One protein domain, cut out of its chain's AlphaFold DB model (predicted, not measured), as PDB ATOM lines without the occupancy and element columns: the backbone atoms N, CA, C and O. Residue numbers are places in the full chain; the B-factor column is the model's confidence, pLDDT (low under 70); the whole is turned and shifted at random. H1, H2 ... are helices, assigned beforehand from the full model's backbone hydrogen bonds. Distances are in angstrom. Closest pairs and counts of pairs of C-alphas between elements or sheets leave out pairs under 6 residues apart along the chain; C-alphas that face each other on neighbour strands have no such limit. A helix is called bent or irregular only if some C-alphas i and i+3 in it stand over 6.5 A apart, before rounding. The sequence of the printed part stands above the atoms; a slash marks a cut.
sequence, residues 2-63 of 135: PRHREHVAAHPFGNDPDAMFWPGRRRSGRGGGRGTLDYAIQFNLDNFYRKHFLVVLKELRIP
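What this domain is: This is residues 2 to 63 of the 135 residues of the protein "Tyrosine-type recombinase/integrase" of Microbacterium algeriense (UniProt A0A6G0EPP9). There is little regular structure here: a short helix H1, a long wandering stretch, residues 10 to 44, that folds back through a loop at residues 26 to 36, and then helix H2, which sticks out as an arm with residues 46 to 52 and 55 to 59. The 62 printed residues hold H1 then H2 and no named strand; the class is all helix, with 21 residues in named elements. The whole is loose, with a radius of gyration of the C-alphas of 14.4 A, and flat, spanning 40 by 36 by 16 A.

How they stand to each other: Look first at H1, residues 4 to 9, where every O i to N i+4 pair is within hydrogen-bond range. Further on, residues 24 to 25 form a short antiparallel pairing with residues 37 to 38. H2, residues 45 to 59, is apart from H1 and has 9 of 11 such pairs within range.

Where its parts are: Find C-alpha 4 at (202.678, 245.237, 216.381); from there H1 runs 8.7 A to C-alpha 9. H2 runs 19.8 A from C-alpha 45 to C-alpha 59 at (184.070, 252.065, 228.225), neither bent nor irregular, but only just: C-alphas 51 and 54 are 6.5 A apart.

The domain as a whole: The two C-alphas farthest apart, of Asn 15 and Arg 61, are 40.0 A apart. The link from H1 to H2 is long, 35 residues, and the printed part has no cut. Look for pLDDT under 70 at residue 2 and residues 27 to 34.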
ATOM      1  N   PRO A   2     201.203 246.409 223.505       57.09
ATOM      2  CA  PRO A   2     202.420 246.525 222.707       57.09
ATOM      3  C   PRO A   2     202.058 246.846 221.257       57.09
ATOM      4  O   PRO A   2     201.060 246.335 220.737       57.09
ATOM      5  N   ARG A   3     202.842 247.696 220.595       75.88
ATOM      6  CA  ARG A   3     202.680 247.927 219.152       75.88
ATOM      7  C   ARG A   3     203.034 246.645 218.391       75.88
ATOM      8  O   ARG A   3     203.836 245.851 218.865       75.88
ATOM      9  N   HIS A   4     202.480 246.454 217.191       76.38
ATOM     10  CA  HIS A   4     202.678 245.237 216.381       76.38
ATOM     11  C   HIS A   4     204.144 244.762 216.321       76.38
ATOM     12  O   HIS A   4     204.428 243.588 216.526       76.38
ATOM     13  N   ARG A   5     205.085 245.693 216.116       80.56
ATOM     14  CA  ARG A   5     206.526 245.397 216.069       80.56
ATOM     15  C   ARG A   5     207.086 244.848 217.384       80.56
ATOM     16  O   ARG A   5     207.933 243.966 217.355       80.56
ATOM     17  N   GLU A   6     206.605 245.350 218.514       84.25
ATOM     18  CA  GLU A   6     207.013 244.891 219.846       84.25
ATOM     19  C   GLU A   6     206.461 243.484 220.121       84.25
ATOM     20  O   GLU A   6     207.170 242.648 220.670       84.25
ATOM     21  N   HIS A   7     205.230 243.192 219.677       82.69
ATOM     22  CA  HIS A   7     204.636 241.853 219.793       82.69
ATOM     23  C   HIS A   7     205.378 240.811 218.953       82.69
ATOM     24  O   HIS A   7     205.652 239.723 219.446       82.69
ATOM     25  N   VAL A   8     205.748 241.154 217.714       83.62
ATOM     26  CA  VAL A   8     206.558 240.277 216.849       83.62
ATOM     27  C   VAL A   8     207.914 239.990 217.497       83.62
ATOM     28  O   VAL A   8     208.323 238.837 217.572       83.62
ATOM     29  N   ALA A   9     208.590 241.023 218.009       84.31
ATOM     30  CA  ALA A   9     209.900 240.874 218.640       84.31
ATOM     31  C   ALA A   9     209.852 240.047 219.938       84.31
ATOM     32  O   ALA A   9     210.792 239.321 220.242       84.31
ATOM     33  N   ALA A  10     208.758 240.146 220.698       85.62
ATOM     34  CA  ALA A  10     208.549 239.398 221.934       85.62
ATOM     35  C   ALA A  10     207.905 238.015 221.715       85.62
ATOM     36  O   ALA A  10     207.582 237.337 222.694       85.62
ATOM     37  N   HIS A  11     207.675 237.595 220.464       84.88
ATOM     38  CA  HIS A  11     206.999 236.337 220.175       84.88
ATOM     39  C   HIS A  11     207.907 235.145 220.536       84.88
ATOM     40  O   HIS A  11     208.961 234.976 219.921       84.88
ATOM     41  N   PRO A  12     207.512 234.280 221.492       86.12
ATOM     42  CA  PRO A  12     208.384 233.219 222.007       86.12
ATOM     43  C   PRO A  12     208.736 232.159 220.954       86.12
ATOM     44  O   PRO A  12     209.768 231.508 221.063       86.12
ATOM     45  N   PHE A  13     207.905 232.026 219.918       86.12
ATOM     46  CA  PHE A  13     208.099 231.104 218.797       86.12
ATOM     47  C   PHE A  13     208.240 231.857 217.466       86.12
ATOM     48  O   PHE A  13     207.696 231.446 216.455       86.12
ATOM     49  N   GLY A  14     208.883 233.032 217.458       81.38
ATOM     50  CA  GLY A  14     208.940 233.906 216.271       81.38
ATOM     51  C   GLY A  14     209.614 233.302 215.028       81.38
ATOM     52  O   GLY A  14     209.368 233.777 213.925       81.38
ATOM     53  N   ASN A  15     210.428 232.255 215.198       85.19
ATOM     54  CA  ASN A  15     211.099 231.540 214.104       85.19
ATOM     55  C   ASN A  15     210.326 230.301 213.617       85.19
ATOM     56  O   ASN A  15     210.775 229.645 212.680       85.19
ATOM     57  N   ASP A  16     209.216 229.953 214.268       87.19
ATOM     58  CA  ASP A  16     208.392 228.798 213.927       87.19
ATOM     59  C   ASP A  16     207.212 229.254 213.047       87.19
ATOM     60  O   ASP A  16     206.374 230.028 213.520       87.19
ATOM     61  N   PRO A  17     207.136 228.824 211.775       85.69
ATOM     62  CA  PRO A  17     206.055 229.219 210.875       85.69
ATOM     63  C   PRO A  17     204.698 228.608 211.250       85.69
ATOM     64  O   PRO A  17     203.669 229.159 210.861       85.69
ATOM     65  N   ASP A  18     204.684 227.503 212.002       86.94
ATOM     66  CA  ASP A  18     203.459 226.812 212.407       86.94
ATOM     67  C   ASP A  18     202.896 227.361 213.729       86.94
ATOM     68  O   ASP A  18     201.753 227.075 214.105       86.94
ATOM     69  N   ALA A  19     203.670 228.188 214.435       87.50
ATOM     70  CA  ALA A  19     203.221 228.832 215.656       87.50
ATOM     71  C   ALA A  19     202.173 229.916 215.361       87.50
ATOM     72  O   ALA A  19     202.368 230.836 214.562       87.50
ATOM     73  N   MET A  20     201.052 229.855 216.079       88.94
ATOM     74  CA  MET A  20     199.991 230.849 215.964       88.94
ATOM     75  C   MET A  20     200.500 232.221 216.418       88.94
ATOM     76  O   MET A  20     200.970 232.366 217.542       88.94
ATOM     77  N   PHE A  21     200.300 233.257 215.603       86.56
ATOM     78  CA  PHE A  21     200.719 234.626 215.942       86.56
ATOM     79  C   PHE A  21     200.092 235.170 217.243       86.56
ATOM     80  O   PHE A  21     200.692 235.964 217.976       86.56
ATOM     81  N   TRP A  22     198.860 234.740 217.532       86.38
ATOM     82  CA  TRP A  22     198.167 235.018 218.786       86.38
ATOM     83  C   TRP A  22     197.934 233.706 219.536       86.38
ATOM     84  O   TRP A  22     197.267 232.821 218.990       86.38
ATOM     85  N   PRO A  23     198.408 233.577 220.786       87.56
ATOM     86  CA  PRO A  23     198.245 232.342 221.530       87.56
ATOM     87  C   PRO A  23     196.782 232.127 221.911       87.56
ATOM     88  O   PRO A  23     196.087 233.046 222.364       87.56
ATOM     89  N   GLY A  24     196.322 230.884 221.809       85.94
ATOM     90  CA  GLY A  24     195.116 230.458 222.496       85.94
ATOM     91  C   GLY A  24     195.378 230.229 223.986       85.94
ATOM     92  O   GLY A  24     196.474 230.428 224.519       85.94
ATOM     93  N   ARG A  25     194.335 229.807 224.701       82.25
ATOM     94  CA  ARG A  25     194.441 229.457 226.120       82.25
ATOM     95  C   ARG A  25     193.794 228.107 226.366       82.25
ATOM     96  O   ARG A  25     192.596 227.953 226.119       82.25
ATOM     97  N   ARG A  26     194.560 227.143 226.887       79.56
ATOM     98  CA  ARG A  26     193.984 225.857 227.296       79.56
ATOM     99  C   ARG A  26     193.092 226.052 228.512       79.56
ATOM    100  O   ARG A  26     193.356 226.888 229.379       79.56
ATOM    101  N   ARG A  27     192.023 225.261 228.583       69.69
ATOM    102  CA  ARG A  27     191.203 225.181 229.788       69.69
ATOM    103  C   ARG A  27     192.080 224.585 230.890       69.69
ATOM    104  O   ARG A  27     192.600 223.486 230.733       69.69
ATOM    105  N   SER A  28     192.260 225.312 231.984       62.03
ATOM    106  CA  SER A  28     192.720 224.702 233.231       62.03
ATOM    107  C   SER A  28     191.689 223.646 233.644       62.03
ATOM    108  O   SER A  28     190.492 223.818 233.398       62.03
ATOM    109  N   GLY A  29     192.122 222.526 234.227       58.88
ATOM    110  CA  GLY A  29     191.199 221.541 234.811       58.88
ATOM    111  C   GLY A  29     190.255 222.171 235.850       58.88
ATOM    112  O   GLY A  29     190.336 223.368 236.113       58.88
ATOM    113  N   ARG A  30     189.339 221.390 236.454       54.22
ATOM    114  CA  ARG A  30     188.442 221.875 237.532       54.22
ATOM    115  C   ARG A  30     189.262 222.517 238.667       54.22
ATOM    116  O   ARG A  30     189.728 221.832 239.563       54.22
ATOM    117  N   GLY A  31     189.448 223.828 238.602       52.56
ATOM    118  CA  GLY A  31     190.276 224.610 239.509       52.56
ATOM    119  C   GLY A  31     190.448 226.000 238.911       52.56
ATOM    120  O   GLY A  31     190.916 226.135 237.785       52.56
ATOM    121  N   GLY A  32     190.002 227.033 239.626       53.91
ATOM    122  CA  GLY A  32     189.763 228.400 239.134       53.91
ATOM    123  C   GLY A  32     190.970 229.212 238.633       53.91
ATOM    124  O   GLY A  32     190.902 230.437 238.619       53.91
ATOM    125  N   GLY A  33     192.070 228.580 238.227       60.25
ATOM    126  CA  GLY A  33     193.216 229.255 237.617       60.25
ATOM    127  C   GLY A  33     192.969 229.595 236.146       60.25
ATOM    128  O   GLY A  33     192.255 228.883 235.443       60.25
ATOM    129  N   ARG A  34     193.581 230.669 235.633       64.44
ATOM    130  CA  ARG A  34     193.646 230.915 234.182       64.44
ATOM    131  C   ARG A  34     194.648 229.923 233.572       64.44
ATOM    132  O   ARG A  34     195.823 230.005 233.900       64.44
ATOM    133  N   GLY A  35     194.204 229.008 232.704       72.56
ATOM    134  CA  GLY A  35     195.092 228.010 232.076       72.56
ATOM    135  C   GLY A  35     196.213 228.635 231.236       72.56
ATOM    136  O   GLY A  35     196.104 229.795 230.849       72.56
ATOM    137  N   THR A  36     197.299 227.906 230.987       81.06
ATOM    138  CA  THR A  36     198.510 228.418 230.318       81.06
ATOM    139  C   THR A  36     198.235 228.878 228.877       81.06
ATOM    140  O   THR A  36     197.327 228.363 228.214       81.06
ATOM    141  N   LEU A  37     198.991 229.883 228.412       84.94
ATOM    142  CA  LEU A  37     199.000 230.283 227.003       84.94
ATOM    143  C   LEU A  37     199.640 229.182 226.162       84.94
ATOM    144  O   LEU A  37     200.631 228.587 226.580       84.94
ATOM    145  N   ASP A  38     199.068 228.930 224.994       86.19
ATOM    146  CA  ASP A  38     199.543 227.900 224.082       86.19
ATOM    147  C   ASP A  38     199.453 228.419 222.641       86.19
ATOM    148  O   ASP A  38     198.396 228.862 222.188       86.19
ATOM    149  N   TYR A  39     200.598 228.404 221.960       88.56
ATOM    150  CA  TYR A  39     200.794 228.907 220.600       88.56
ATOM    151  C   TYR A  39     200.546 227.830 219.535       88.56
ATOM    152  O   TYR A  39     200.565 228.137 218.350       88.56
ATOM    153  N   ALA A  40     200.255 226.590 219.936       86.44
ATOM    154  CA  ALA A  40     199.832 225.516 219.039       86.44
ATOM    155  C   ALA A  40     198.303 225.451 218.861       86.44
ATOM    156  O   ALA A  40     197.796 224.643 218.087       86.44
ATOM    157  N   ILE A  41     197.538 226.270 219.593       86.12
ATOM    158  CA  ILE A  41     196.070 226.290 219.528       86.12
ATOM    159  C   ILE A  41     195.545 227.636 219.046       86.12
ATOM    160  O   ILE A  41     196.119 228.693 219.307       86.12
ATOM    161  N   GLN A  42     194.401 227.595 218.364       85.00
ATOM    162  CA  GLN A  42     193.802 228.792 217.796       85.00
ATOM    163  C   GLN A  42     193.281 229.733 218.887       85.00
ATOM    164  O   GLN A  42     192.634 229.331 219.861       85.00
ATOM    165  N   PHE A  43     193.529 231.021 218.682       86.69
ATOM    166  CA  PHE A  43     192.927 232.089 219.461       86.69
ATOM    167  C   PHE A  43     191.393 232.068 219.357       86.69
ATOM    168  O   PHE A  43     190.823 231.974 218.270       86.69
ATOM    169  N   ASN A  44     190.704 232.191 220.493       87.31
ATOM    170  CA  ASN A  44     189.244 232.150 220.531       87.31
ATOM    171  C   ASN A  44     188.643 233.552 220.328       87.31
ATOM    172  O   ASN A  44     188.578 234.357 221.266       87.31
ATOM    173  N   LEU A  45     188.172 233.816 219.107       85.25
ATOM    174  CA  LEU A  45     187.616 235.112 218.711       85.25
ATOM    175  C   LEU A  45     186.324 235.472 219.463       85.25
ATOM    176  O   LEU A  45     186.141 236.630 219.829       85.25
ATOM    177  N   ASP A  46     185.456 234.502 219.751       86.00
ATOM    178  CA  ASP A  46     184.190 234.747 220.455       86.00
ATOM    179  C   ASP A  46     184.407 235.189 221.902       86.00
ATOM    180  O   ASP A  46     183.757 236.107 222.408       86.00
ATOM    181  N   ASN A  47     185.346 234.538 222.582       86.94
ATOM    182  CA  ASN A  47     185.735 234.885 223.938       86.94
ATOM    183  C   ASN A  47     186.366 236.280 223.964       86.94
ATOM    184  O   ASN A  47     186.010 237.097 224.811       86.94
ATOM    185  N   PHE A  48     187.226 236.589 222.990       87.56
ATOM    186  CA  PHE A  48     187.787 237.926 222.841       87.56
ATOM    187  C   PHE A  48     186.717 238.989 222.601       87.56
ATOM    188  O   PHE A  48     186.696 240.007 223.294       87.56
ATOM    189  N   TYR A  49     185.791 238.723 221.680       88.75
ATOM    190  CA  TYR A  49     184.672 239.609 221.388       88.75
ATOM    191  C   TYR A  49     183.878 239.920 222.661       88.75
ATOM    192  O   TYR A  49     183.706 241.076 223.039       88.75
ATOM    193  N   ARG A  50     183.463 238.885 223.397       87.62
ATOM    194  CA  ARG A  50     182.619 239.059 224.586       87.62
ATOM    195  C   ARG A  50     183.351 239.692 225.767       87.62
ATOM    196  O   ARG A  50     182.761 240.513 226.460       87.62
ATOM    197  N   LYS A  51     184.599 239.292 226.034       88.50
ATOM    198  CA  LYS A  51     185.314 239.674 227.267       88.50
ATOM    199  C   LYS A  51     186.201 240.900 227.139       88.50
ATOM    200  O   LYS A  51     186.514 241.504 228.156       88.50
ATOM    201  N   HIS A  52     186.630 241.238 225.929       88.75
ATOM    202  CA  HIS A  52     187.523 242.367 225.699       88.75
ATOM    203  C   HIS A  52     186.858 243.405 224.806       88.75
ATOM    204  O   HIS A  52     186.740 244.557 225.206       88.75
ATOM    205  N   PHE A  53     186.354 243.003 223.639       88.75
ATOM    206  CA  PHE A  53     185.825 243.958 222.666       88.75
ATOM    207  C   PHE A  53     184.570 244.687 223.171       88.75
ATOM    208  O   PHE A  53     184.552 245.913 223.205       88.75
ATOM    209  N   LEU A  54     183.557 243.959 223.658       89.75
ATOM    210  CA  LEU A  54     182.342 244.578 224.211       89.75
ATOM    211  C   LEU A  54     182.616 245.440 225.452       89.75
ATOM    212  O   LEU A  54     181.931 246.436 225.672       89.75
ATOM    213  N   VAL A  55     183.618 245.069 226.255       92.19
ATOM    214  CA  VAL A  55     184.023 245.841 227.439       92.19
ATOM    215  C   VAL A  55     184.608 247.184 227.014       92.19
ATOM    216  O   VAL A  55     184.165 248.218 227.505       92.19
ATOM    217  N   VAL A  56     185.517 247.182 226.037       90.81
ATOM    218  CA  VAL A  56     186.117 248.407 225.493       90.81
ATOM    219  C   VAL A  56     185.064 249.295 224.828       90.81
ATOM    220  O   VAL A  56     185.047 250.498 225.066       90.81
ATOM    221  N   LEU A  57     184.134 248.731 224.048       90.25
ATOM    222  CA  LEU A  57     183.037 249.515 223.461       90.25
ATOM    223  C   LEU A  57     182.182 250.196 224.535       90.25
ATOM    224  O   LEU A  57     181.839 251.369 224.397       90.25
ATOM    225  N   LYS A  58     181.885 249.481 225.627       92.00
ATOM    226  CA  LYS A  58     181.143 250.026 226.769       92.00
ATOM    227  C   LYS A  58     181.904 251.166 227.448       92.00
ATOM    228  O   LYS A  58     181.291 252.183 227.765       92.00
ATOM    229  N   GLU A  59     183.210 251.016 227.658       93.44
ATOM    230  CA  GLU A  59     184.070 252.065 228.225       93.44
ATOM    231  C   GLU A  59     184.114 253.312 227.333       93.44
ATOM    232  O   GLU A  59     184.006 254.432 227.828       93.44
ATOM    233  N   LEU A  60     184.182 253.118 226.013       91.81
ATOM    234  CA  LEU A  60     184.186 254.191 225.018       91.81
ATOM    235  C   LEU A  60     182.788 254.756 224.709       91.81
ATOM    236  O   LEU A  60     182.675 255.687 223.914       91.81
ATOM    237  N   ARG A  61     181.725 254.220 225.329       92.25
ATOM    238  CA  ARG A  61     180.312 254.578 225.085       92.25
ATOM    239  C   ARG A  61     179.890 254.460 223.617       92.25
ATOM    240  O   ARG A  61     179.026 255.197 223.148       92.25
ATOM    241  N   ILE A  62     180.480 253.512 222.903       88.31
ATOM    242  CA  ILE A  62     180.112 253.193 221.527       88.31
ATOM    243  C   ILE A  62     179.011 252.122 221.577       88.31
ATOM    244  O   ILE A  62     179.119 251.178 222.369       88.31
ATOM    245  N   PRO A  63     177.946 252.233 220.760       87.50
ATOM    246  CA  PRO A  63     176.964 251.168 220.607       87.50
ATOM    247  C   PRO A  63     177.621 249.829 220.264       87.50
ATOM    248  O   PRO A  63     178.711 249.774 219.696       87.50
TER     249      PRO A  63